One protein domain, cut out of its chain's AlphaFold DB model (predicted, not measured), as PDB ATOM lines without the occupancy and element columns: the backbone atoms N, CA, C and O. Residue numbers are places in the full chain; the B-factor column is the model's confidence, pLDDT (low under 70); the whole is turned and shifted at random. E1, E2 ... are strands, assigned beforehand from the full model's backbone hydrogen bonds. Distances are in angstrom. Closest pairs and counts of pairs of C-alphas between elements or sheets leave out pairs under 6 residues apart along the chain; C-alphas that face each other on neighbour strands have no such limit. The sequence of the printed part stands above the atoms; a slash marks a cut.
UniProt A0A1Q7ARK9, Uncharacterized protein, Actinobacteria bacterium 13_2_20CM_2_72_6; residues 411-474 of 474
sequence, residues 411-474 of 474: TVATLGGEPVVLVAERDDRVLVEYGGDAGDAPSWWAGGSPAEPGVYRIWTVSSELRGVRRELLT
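This is residues 411 to 474 of the 474 residues of an uncharacterized protein of Actinobacteria bacterium 13_2_20CM_2_72_6 (UniProt A0A1Q7ARK9). One strongly twisted antiparallel sheet, its strands' lines turning by 165 degrees from edge to edge, has the bent E2 and E3 in its middle. A long loop, residues 436 to 448, leads from E3 to edge strand E4. The printed part has 64 residues and no named helix; strands E1 to E6 follow in sheet order E4 E5 E3 E2 E1 E6, class all strand, compact, radius of gyration of the C-alphas 11.4 A, spans 31 by 26 by 19 A.

E1 (411 to 415), E2 (418 to 426) and E3 (429 to 435) form a meander, each the antiparallel neighbour of the one before, in two hairpins; N 420 and O 413, 2.8 A, and N 431 and O 424, 2.8 A, are within hydrogen-bond range. E2 bends by 64 degrees at residue 423. E5 (455 to 461) neighbours E3, antiparallel, with N 458 and O 432 at 3.0 A, and forms a hairpin with E4 (449 to 452), N 449 and O 457 at 2.9 A. E6 (466 to 473) neighbours E1, antiparallel, with N 412 and O 469 at 2.9 A.

E1 begins at C-alpha 411 (159.237, 164.129, 207.397); E6, 20.4 A long, ends at C-alpha 473 (157.713, 159.151, 217.116). E2 measures 21.8 A.

The printed part has no cut; the link E3 to E4 is long. Residues 435 to 454 and 472 to 474 are under pLDDT 70.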
ATOM      1  N   THR A 411     158.439 162.996 207.869       83.06
ATOM      2  CA  THR A 411     159.237 164.129 207.397       83.06
ATOM      3  C   THR A 411     158.407 165.398 207.519       83.06
ATOM      4  O   THR A 411     157.395 165.548 206.842       83.06
ATOM      5  N   VAL A 412     158.823 166.308 208.397       86.50
ATOM      6  CA  VAL A 412     158.121 167.572 208.655       86.50
ATOM      7  C   VAL A 412     158.920 168.754 208.132       86.50
ATOM      8  O   VAL A 412     160.152 168.720 208.076       86.50
ATOM      9  N   ALA A 413     158.218 169.821 207.774       90.56
ATOM     10  CA  ALA A 413     158.798 171.099 207.398       90.56
ATOM     11  C   ALA A 413     157.833 172.243 207.730       90.56
ATOM     12  O   ALA A 413     156.755 172.046 208.287       90.56
ATOM     13  N   THR A 414     158.220 173.455 207.359       89.62
ATOM     14  CA  THR A 414     157.354 174.629 207.352       89.62
ATOM     15  C   THR A 414     157.198 175.129 205.918       89.62
ATOM     16  O   THR A 414     158.204 175.351 205.237       89.62
ATOM     17  N   LEU A 415     155.959 175.347 205.474       87.19
ATOM     18  CA  LEU A 415     155.628 176.027 204.218       87.19
ATOM     19  C   LEU A 415     154.801 177.267 204.559       87.19
ATOM     20  O   LEU A 415     153.844 177.175 205.320       87.19
ATOM     21  N   GLY A 416     155.186 178.445 204.060       84.44
ATOM     22  CA  GLY A 416     154.438 179.686 204.318       84.44
ATOM     23  C   GLY A 416     154.285 180.072 205.801       84.44
ATOM     24  O   GLY A 416     153.415 180.870 206.128       84.44
ATOM     25  N   GLY A 417     155.123 179.527 206.692       81.88
ATOM     26  CA  GLY A 417     155.036 179.723 208.147       81.88
ATOM     27  C   GLY A 417     154.247 178.644 208.898       81.88
ATOM     28  O   GLY A 417     154.332 178.601 210.122       81.88
ATOM     29  N   GLU A 418     153.567 177.742 208.190       83.88
ATOM     30  CA  GLU A 418     152.739 176.686 208.778       83.88
ATOM     31  C   GLU A 418     153.446 175.325 208.772       83.88
ATOM     32  O   GLU A 418     154.182 175.024 207.821       83.88
ATOM     33  N   PRO A 419     153.246 174.488 209.806       84.56
ATOM     34  CA  PRO A 419     153.794 173.141 209.847       84.56
ATOM     35  C   PRO A 419     153.137 172.270 208.774       84.56
ATOM     36  O   PRO A 419     151.913 172.227 208.649       84.56
ATOM     37  N   VAL A 420     153.964 171.564 208.009       85.31
ATOM     38  CA  VAL A 420     153.528 170.647 206.956       85.31
ATOM     39  C   VAL A 420     154.264 169.323 207.059       85.31
ATOM     40  O   VAL A 420     155.410 169.265 207.519       85.31
ATOM     41  N   VAL A 421     153.623 168.266 206.579       86.12
ATOM     42  CA  VAL A 421     154.234 166.944 206.423       86.12
ATOM     43  C   VAL A 421     154.513 166.695 204.947       86.12
ATOM     44  O   VAL A 421     153.695 167.016 204.087       86.12
ATOM     45  N   LEU A 422     155.688 166.156 204.641       87.12
ATOM     46  CA  LEU A 422     156.069 165.748 203.293       87.12
ATOM     47  C   LEU A 422     155.517 164.344 203.047       87.12
ATOM     48  O   LEU A 422     155.852 163.412 203.770       87.12
ATOM     49  N   VAL A 423     154.669 164.203 202.032       79.00
ATOM     50  CA  VAL A 423     153.902 162.973 201.778       79.00
ATOM     51  C   VAL A 423     154.475 162.168 200.619       79.00
ATOM     52  O   VAL A 423     154.464 160.937 200.670       79.00
ATOM     53  N   ALA A 424     154.963 162.853 199.585       72.88
ATOM     54  CA  ALA A 424     155.555 162.237 198.404       72.88
ATOM     55  C   ALA A 424     156.560 163.184 197.738       72.88
ATOM     56  O   ALA A 424     156.459 164.404 197.858       72.88
ATOM     57  N   GLU A 425     157.489 162.614 196.981       76.44
ATOM     58  CA  GLU A 425     158.407 163.348 196.114       76.44
ATOM     59  C   GLU A 425     158.231 162.843 194.686       76.44
ATOM     60  O   GLU A 425     158.084 161.643 194.449       76.44
ATOM     61  N   ARG A 426     158.203 163.763 193.726       75.56
ATOM     62  CA  ARG A 426     158.121 163.442 192.305       75.56
ATOM     63  C   ARG A 426     158.883 164.486 191.514       75.56
ATOM     64  O   ARG A 426     158.538 165.668 191.553       75.56
ATOM     65  N   ASP A 427     159.866 164.024 190.749       79.12
ATOM     66  CA  ASP A 427     160.783 164.885 190.004       79.12
ATOM     67  C   ASP A 427     161.416 165.928 190.957       79.12
ATOM     68  O   ASP A 427     161.931 165.562 192.009       79.12
ATOM     69  N   ASP A 428     161.320 167.223 190.637       77.38
ATOM     70  CA  ASP A 428     161.806 168.333 191.479       77.38
ATOM     71  C   ASP A 428     160.731 168.901 192.429       77.38
ATOM     72  O   ASP A 428     160.821 170.048 192.891       77.38
ATOM     73  N   ARG A 429     159.652 168.151 192.673       81.12
ATOM     74  CA  ARG A 429     158.514 168.607 193.475       81.12
ATOM     75  C   ARG A 429     158.250 167.696 194.658       81.12
ATOM     76  O   ARG A 429     158.425 166.483 194.602       81.12
ATOM     77  N   VAL A 430     157.751 168.314 195.718       85.44
ATOM     78  CA  VAL A 430     157.371 167.654 196.959       85.44
ATOM     79  C   VAL A 430     155.891 167.899 197.184       85.44
ATOM     80  O   VAL A 430     155.421 169.039 197.146       85.44
ATOM     81  N   LEU A 431     155.143 166.824 197.383       84.94
ATOM     82  CA  LEU A 431     153.766 166.890 197.833       84.94
ATOM     83  C   LEU A 431     153.792 167.106 199.336       84.94
ATOM     84  O   LEU A 431     154.249 166.236 200.080       84.94
ATOM     85  N   VAL A 432     153.292 168.254 199.777       86.56
ATOM     86  CA  VAL A 432     153.139 168.541 201.200       86.56
ATOM     87  C   VAL A 432     151.684 168.576 201.599       86.56
ATOM     88  O   VAL A 432     150.795 168.903 200.805       86.56
ATOM     89  N   GLU A 433     151.463 168.239 202.855       85.81
ATOM     90  CA  GLU A 433     150.157 168.142 203.459       85.81
ATOM     91  C   GLU A 433     150.085 168.991 204.720       85.81
ATOM     92  O   GLU A 433     151.010 169.026 205.532       85.81
ATOM     93  N   TYR A 434     148.962 169.683 204.853       82.56
ATOM     94  CA  TYR A 434     148.592 170.461 206.020       82.56
ATOM     95  C   TYR A 434     147.331 169.851 206.629       82.56
ATOM     96  O   TYR A 434     146.259 169.890 206.017       82.56
ATOM     97  N   GLY A 435     147.463 169.282 207.825       68.56
ATOM     98  CA  GLY A 435     146.343 168.892 208.683       68.56
ATOM     99  C   GLY A 435     146.013 170.005 209.681       68.56
ATOM    100  O   GLY A 435     146.595 170.095 210.761       68.56
ATOM    101  N   GLY A 436     145.080 170.887 209.344       59.91
ATOM    102  CA  GLY A 436     144.640 171.902 210.301       59.91
ATOM    103  C   GLY A 436     143.957 171.244 211.504       59.91
ATOM    104  O   GLY A 436     143.140 170.339 211.329       59.91
ATOM    105  N   ASP A 437     144.248 171.711 212.722       53.69
ATOM    106  CA  ASP A 437     143.441 171.416 213.910       53.69
ATOM    107  C   ASP A 437     142.056 172.074 213.728       53.69
ATOM    108  O   ASP A 437     141.815 173.191 214.168       53.69
ATOM    109  N   ALA A 438     141.154 171.390 213.019       53.44
ATOM    110  CA  ALA A 438     139.748 171.751 212.822       53.44
ATOM    111  C   ALA A 438     139.471 173.156 212.222       53.44
ATOM    112  O   ALA A 438     139.059 174.076 212.923       53.44
ATOM    113  N   GLY A 439     139.538 173.273 210.889       56.00
ATOM    114  CA  GLY A 439     138.825 174.317 210.132       56.00
ATOM    115  C   GLY A 439     139.705 175.135 209.187       56.00
ATOM    116  O   GLY A 439     140.598 175.828 209.644       56.00
ATOM    117  N   ASP A 440     139.390 175.031 207.891       59.59
ATOM    118  CA  ASP A 440     139.891 175.775 206.725       59.59
ATOM    119  C   ASP A 440     141.415 175.934 206.544       59.59
ATOM    120  O   ASP A 440     142.175 176.289 207.440       59.59
ATOM    121  N   ALA A 441     141.887 175.686 205.320       62.84
ATOM    122  CA  ALA A 441     143.274 175.972 204.974       62.84
ATOM    123  C   ALA A 441     143.552 177.485 205.079       62.84
ATOM    124  O   ALA A 441     142.665 178.287 204.762       62.84
ATOM    125  N   PRO A 442     144.781 177.901 205.438       67.31
ATOM    126  CA  PRO A 442     145.193 179.296 205.331       67.31
ATOM    127  C   PRO A 442     144.872 179.863 203.942       67.31
ATOM    128  O   PRO A 442     145.006 179.174 202.935       67.31
ATOM    129  N   SER A 443     144.489 181.139 203.853       67.94
ATOM    130  CA  SER A 443     144.045 181.757 202.589       67.94
ATOM    131  C   SER A 443     145.088 181.723 201.461       67.94
ATOM    132  O   SER A 443     144.731 181.782 200.285       67.94
ATOM    133  N   TRP A 444     146.376 181.599 201.798       67.12
ATOM    134  CA  TRP A 444     147.473 181.443 200.840       67.12
ATOM    135  C   TRP A 444     147.614 180.009 200.295       67.12
ATOM    136  O   TRP A 444     148.288 179.802 199.289       67.12
ATOM    137  N   TRP A 445     146.911 179.034 200.877       69.56
ATOM    138  CA  TRP A 445     146.796 177.651 200.400       69.56
ATOM    139  C   TRP A 445     145.838 177.509 199.199       69.56
ATOM    140  O   TRP A 445     145.455 176.406 198.825       69.56
ATOM    141  N   ALA A 446     145.448 178.617 198.558       55.88
ATOM    142  CA  ALA A 446     144.471 178.673 197.466       55.88
ATOM    143  C   ALA A 446     144.820 177.823 196.221       55.88
ATOM    144  O   ALA A 446     143.956 177.603 195.375       55.88
ATOM    145  N   GLY A 447     146.067 177.354 196.093       61.69
ATOM    146  CA  GLY A 447     146.497 176.409 195.051       61.69
ATOM    147  C   GLY A 447     146.471 174.934 195.469       61.69
ATOM    148  O   GLY A 447     146.698 174.058 194.636       61.69
ATOM    149  N   GLY A 448     146.230 174.649 196.749       65.12
ATOM    150  CA  GLY A 448     146.135 173.298 197.278       65.12
ATOM    151  C   GLY A 448     144.741 172.718 197.084       65.12
ATOM    152  O   GLY A 448     143.733 173.417 197.174       65.12
ATOM    153  N   SER A 449     144.680 171.421 196.815       68.44
ATOM    154  CA  SER A 449     143.408 170.709 196.721       68.44
ATOM    155  C   SER A 449     143.011 170.186 198.104       68.44
ATOM    156  O   SER A 449     143.869 169.627 198.799       68.44
ATOM    157  N   PRO A 450     141.740 170.335 198.525       69.50
ATOM    158  CA  PRO A 450     141.243 169.619 199.690       69.50
ATOM    159  C   PRO A 450     141.343 168.120 199.397       69.50
ATOM    160  O   PRO A 450     140.724 167.623 198.455       69.50
ATOM    161  N   ALA A 451     142.157 167.413 200.175       68.00
ATOM    162  CA  ALA A 451     142.255 165.962 200.077       68.00
ATOM    163  C   ALA A 451     141.074 165.332 200.825       68.00
ATOM    164  O   ALA A 451     140.330 164.511 200.274       68.00
ATOM    165  N   GLU A 452     140.859 165.797 202.060       67.50
ATOM    166  CA  GLU A 452     139.823 165.353 202.995       67.50
ATOM    167  C   GLU A 452     139.391 166.508 203.912       67.50
ATOM    168  O   GLU A 452     140.075 167.533 203.961       67.50
ATOM    169  N   PRO A 453     138.263 166.396 204.642       64.44
ATOM    170  CA  PRO A 453     137.869 167.417 205.608       64.44
ATOM    171  C   PRO A 453     138.996 167.704 206.614       64.44
ATOM    172  O   PRO A 453     139.356 166.834 207.400       64.44
ATOM    173  N   GLY A 454     139.551 168.921 206.578       68.31
ATOM    174  CA  GLY A 454     140.653 169.347 207.453       68.31
ATOM    175  C   GLY A 454     142.067 169.055 206.933       68.31
ATOM    176  O   GLY A 454     143.026 169.522 207.544       68.31
ATOM    177  N   VAL A 455     142.206 168.364 205.795       75.06
ATOM    178  CA  VAL A 455     143.498 168.001 205.196       75.06
ATOM    179  C   VAL A 455     143.622 168.565 203.788       75.06
ATOM    180  O   VAL A 455     142.816 168.277 202.897       75.06
ATOM    181  N   TYR A 456     144.682 169.331 203.566       79.38
ATOM    182  CA  TYR A 456     144.930 170.005 202.299       79.38
ATOM    183  C   TYR A 456     146.303 169.643 201.757       79.38
ATOM    184  O   TYR A 456     147.285 169.632 202.494       79.38
ATOM    185  N   ARG A 457     146.378 169.373 200.450       85.44
ATOM    186  CA  ARG A 457     147.616 168.966 199.776       85.44
ATOM    187  C   ARG A 457     148.002 169.941 198.683       85.44
ATOM    188  O   ARG A 457     147.138 170.428 197.950       85.44
ATOM    189  N   ILE A 458     149.297 170.185 198.531       86.75
ATOM    190  CA  ILE A 458     149.833 170.980 197.426       86.75
ATOM    191  C   ILE A 458     151.193 170.438 196.989       86.75
ATOM    192  O   ILE A 458     152.027 170.067 197.812       86.75
ATOM    193  N   TRP A 459     151.418 170.388 195.676       85.88
ATOM    194  CA  TRP A 459     152.754 170.182 195.128       85.88
ATOM    195  C   TRP A 459     153.516 171.506 195.169       85.88
ATOM    196  O   TRP A 459     153.089 172.486 194.560       85.88
ATOM    197  N   THR A 460     154.652 171.517 195.853       88.50
ATOM    198  CA  THR A 460     155.576 172.653 195.976       88.50
ATOM    199  C   THR A 460     156.975 172.220 195.531       88.50
ATOM    200  O   THR A 460     157.199 171.053 195.203       88.50
ATOM    201  N   VAL A 461     157.921 173.152 195.458       89.81
ATOM    202  CA  VAL A 461     159.336 172.852 195.209       89.81
ATOM    203  C   VAL A 461     160.099 172.819 196.530       89.81
ATOM    204  O   VAL A 461     159.847 173.630 197.420       89.81
ATOM    205  N   SER A 462     161.087 171.930 196.663       83.38
ATOM    206  CA  SER A 462     161.826 171.739 197.924       83.38
ATOM    207  C   SER A 462     162.473 173.025 198.460       83.38
ATOM    208  O   SER A 462     162.652 173.171 199.667       83.38
ATOM    209  N   SER A 463     162.789 173.992 197.590       87.50
ATOM    210  CA  SER A 463     163.358 175.294 197.971       87.50
ATOM    211  C   SER A 463     162.404 176.206 198.755       87.50
ATOM    212  O   SER A 463     162.870 177.132 199.431       87.50
ATOM    213  N   GLU A 464     161.092 175.982 198.659       89.00
ATOM    214  CA  GLU A 464     160.069 176.719 199.417       89.00
ATOM    215  C   GLU A 464     159.921 176.193 200.851       89.00
ATOM    216  O   GLU A 464     159.464 176.925 201.731       89.00
ATOM    217  N   LEU A 465     160.379 174.966 201.113       89.56
ATOM    218  CA  LEU A 465     160.331 174.352 202.432       89.56
ATOM    219  C   LEU A 465     161.417 174.914 203.355       89.56
ATOM    220  O   LEU A 465     162.537 175.261 202.952       89.56
ATOM    221  N   ARG A 466     161.075 175.021 204.637       91.81
ATOM    222  CA  ARG A 466     161.979 175.459 205.704       91.81
ATOM    223  C   ARG A 466     162.001 174.425 206.818       91.81
ATOM    224  O   ARG A 466     160.978 173.832 207.128       91.81
ATOM    225  N   GLY A 467     163.173 174.215 207.420       87.31
ATOM    226  CA  GLY A 467     163.310 173.341 208.588       87.31
ATOM    227  C   GLY A 467     162.974 171.870 208.332       87.31
ATOM    228  O   GLY A 467     162.485 171.215 209.246       87.31
ATOM    229  N   VAL A 468     163.215 171.368 207.111       88.44
ATOM    230  CA  VAL A 468     162.967 169.962 206.759       88.44
ATOM    231  C   VAL A 468     163.744 169.059 207.712       88.44
ATOM    232  O   VAL A 468     164.973 169.134 207.781       88.44
ATOM    233  N   ARG A 469     163.030 168.217 208.452       83.62
ATOM    234  CA  ARG A 469     163.621 167.259 209.384       83.62
ATOM    235  C   ARG A 469     162.778 165.999 209.466       83.62
ATOM    236  O   ARG A 469     161.564 166.032 209.279       83.62
ATOM    237  N   ARG A 470     163.441 164.895 209.786       79.81
ATOM    238  CA  ARG A 470     162.776 163.650 210.154       79.81
ATOM    239  C   ARG A 470     162.502 163.675 211.647       79.81
ATOM    240  O   ARG A 470     163.414 163.912 212.437       79.81
ATOM    241  N   GLU A 471     161.248 163.475 212.011       78.88
ATOM    242  CA  GLU A 471     160.836 163.271 213.390       78.88
ATOM    243  C   GLU A 471     160.524 161.800 213.572       78.88
ATOM    244  O   GLU A 471     159.750 161.225 212.810       78.88
ATOM    245  N   LEU A 472     161.160 161.214 214.578       65.38
ATOM    246  CA  LEU A 472     160.823 159.892 215.043       65.38
ATOM    247  C   LEU A 472     159.826 160.018 216.192       65.38
ATOM    248  O   LEU A 472     160.090 160.723 217.168       65.38
ATOM    249  N   LEU A 473     158.709 159.318 216.073       61.72
ATOM    250  CA  LEU A 473     157.713 159.151 217.116       61.72
ATOM    251  C   LEU A 473     157.744 157.680 217.536       61.72
ATOM    252  O   LEU A 473     157.369 156.799 216.759       61.72
ATOM    253  N   THR A 474     158.284 157.431 218.725       53.47
ATOM    254  CA  THR A 474     158.354 156.106 219.358       53.47
ATOM    255  C   THR A 474     157.173 155.872 220.265       53.47
ATOM    256  O   THR A 474     156.861 156.829 221.013       53.47
TER     257      THR A 474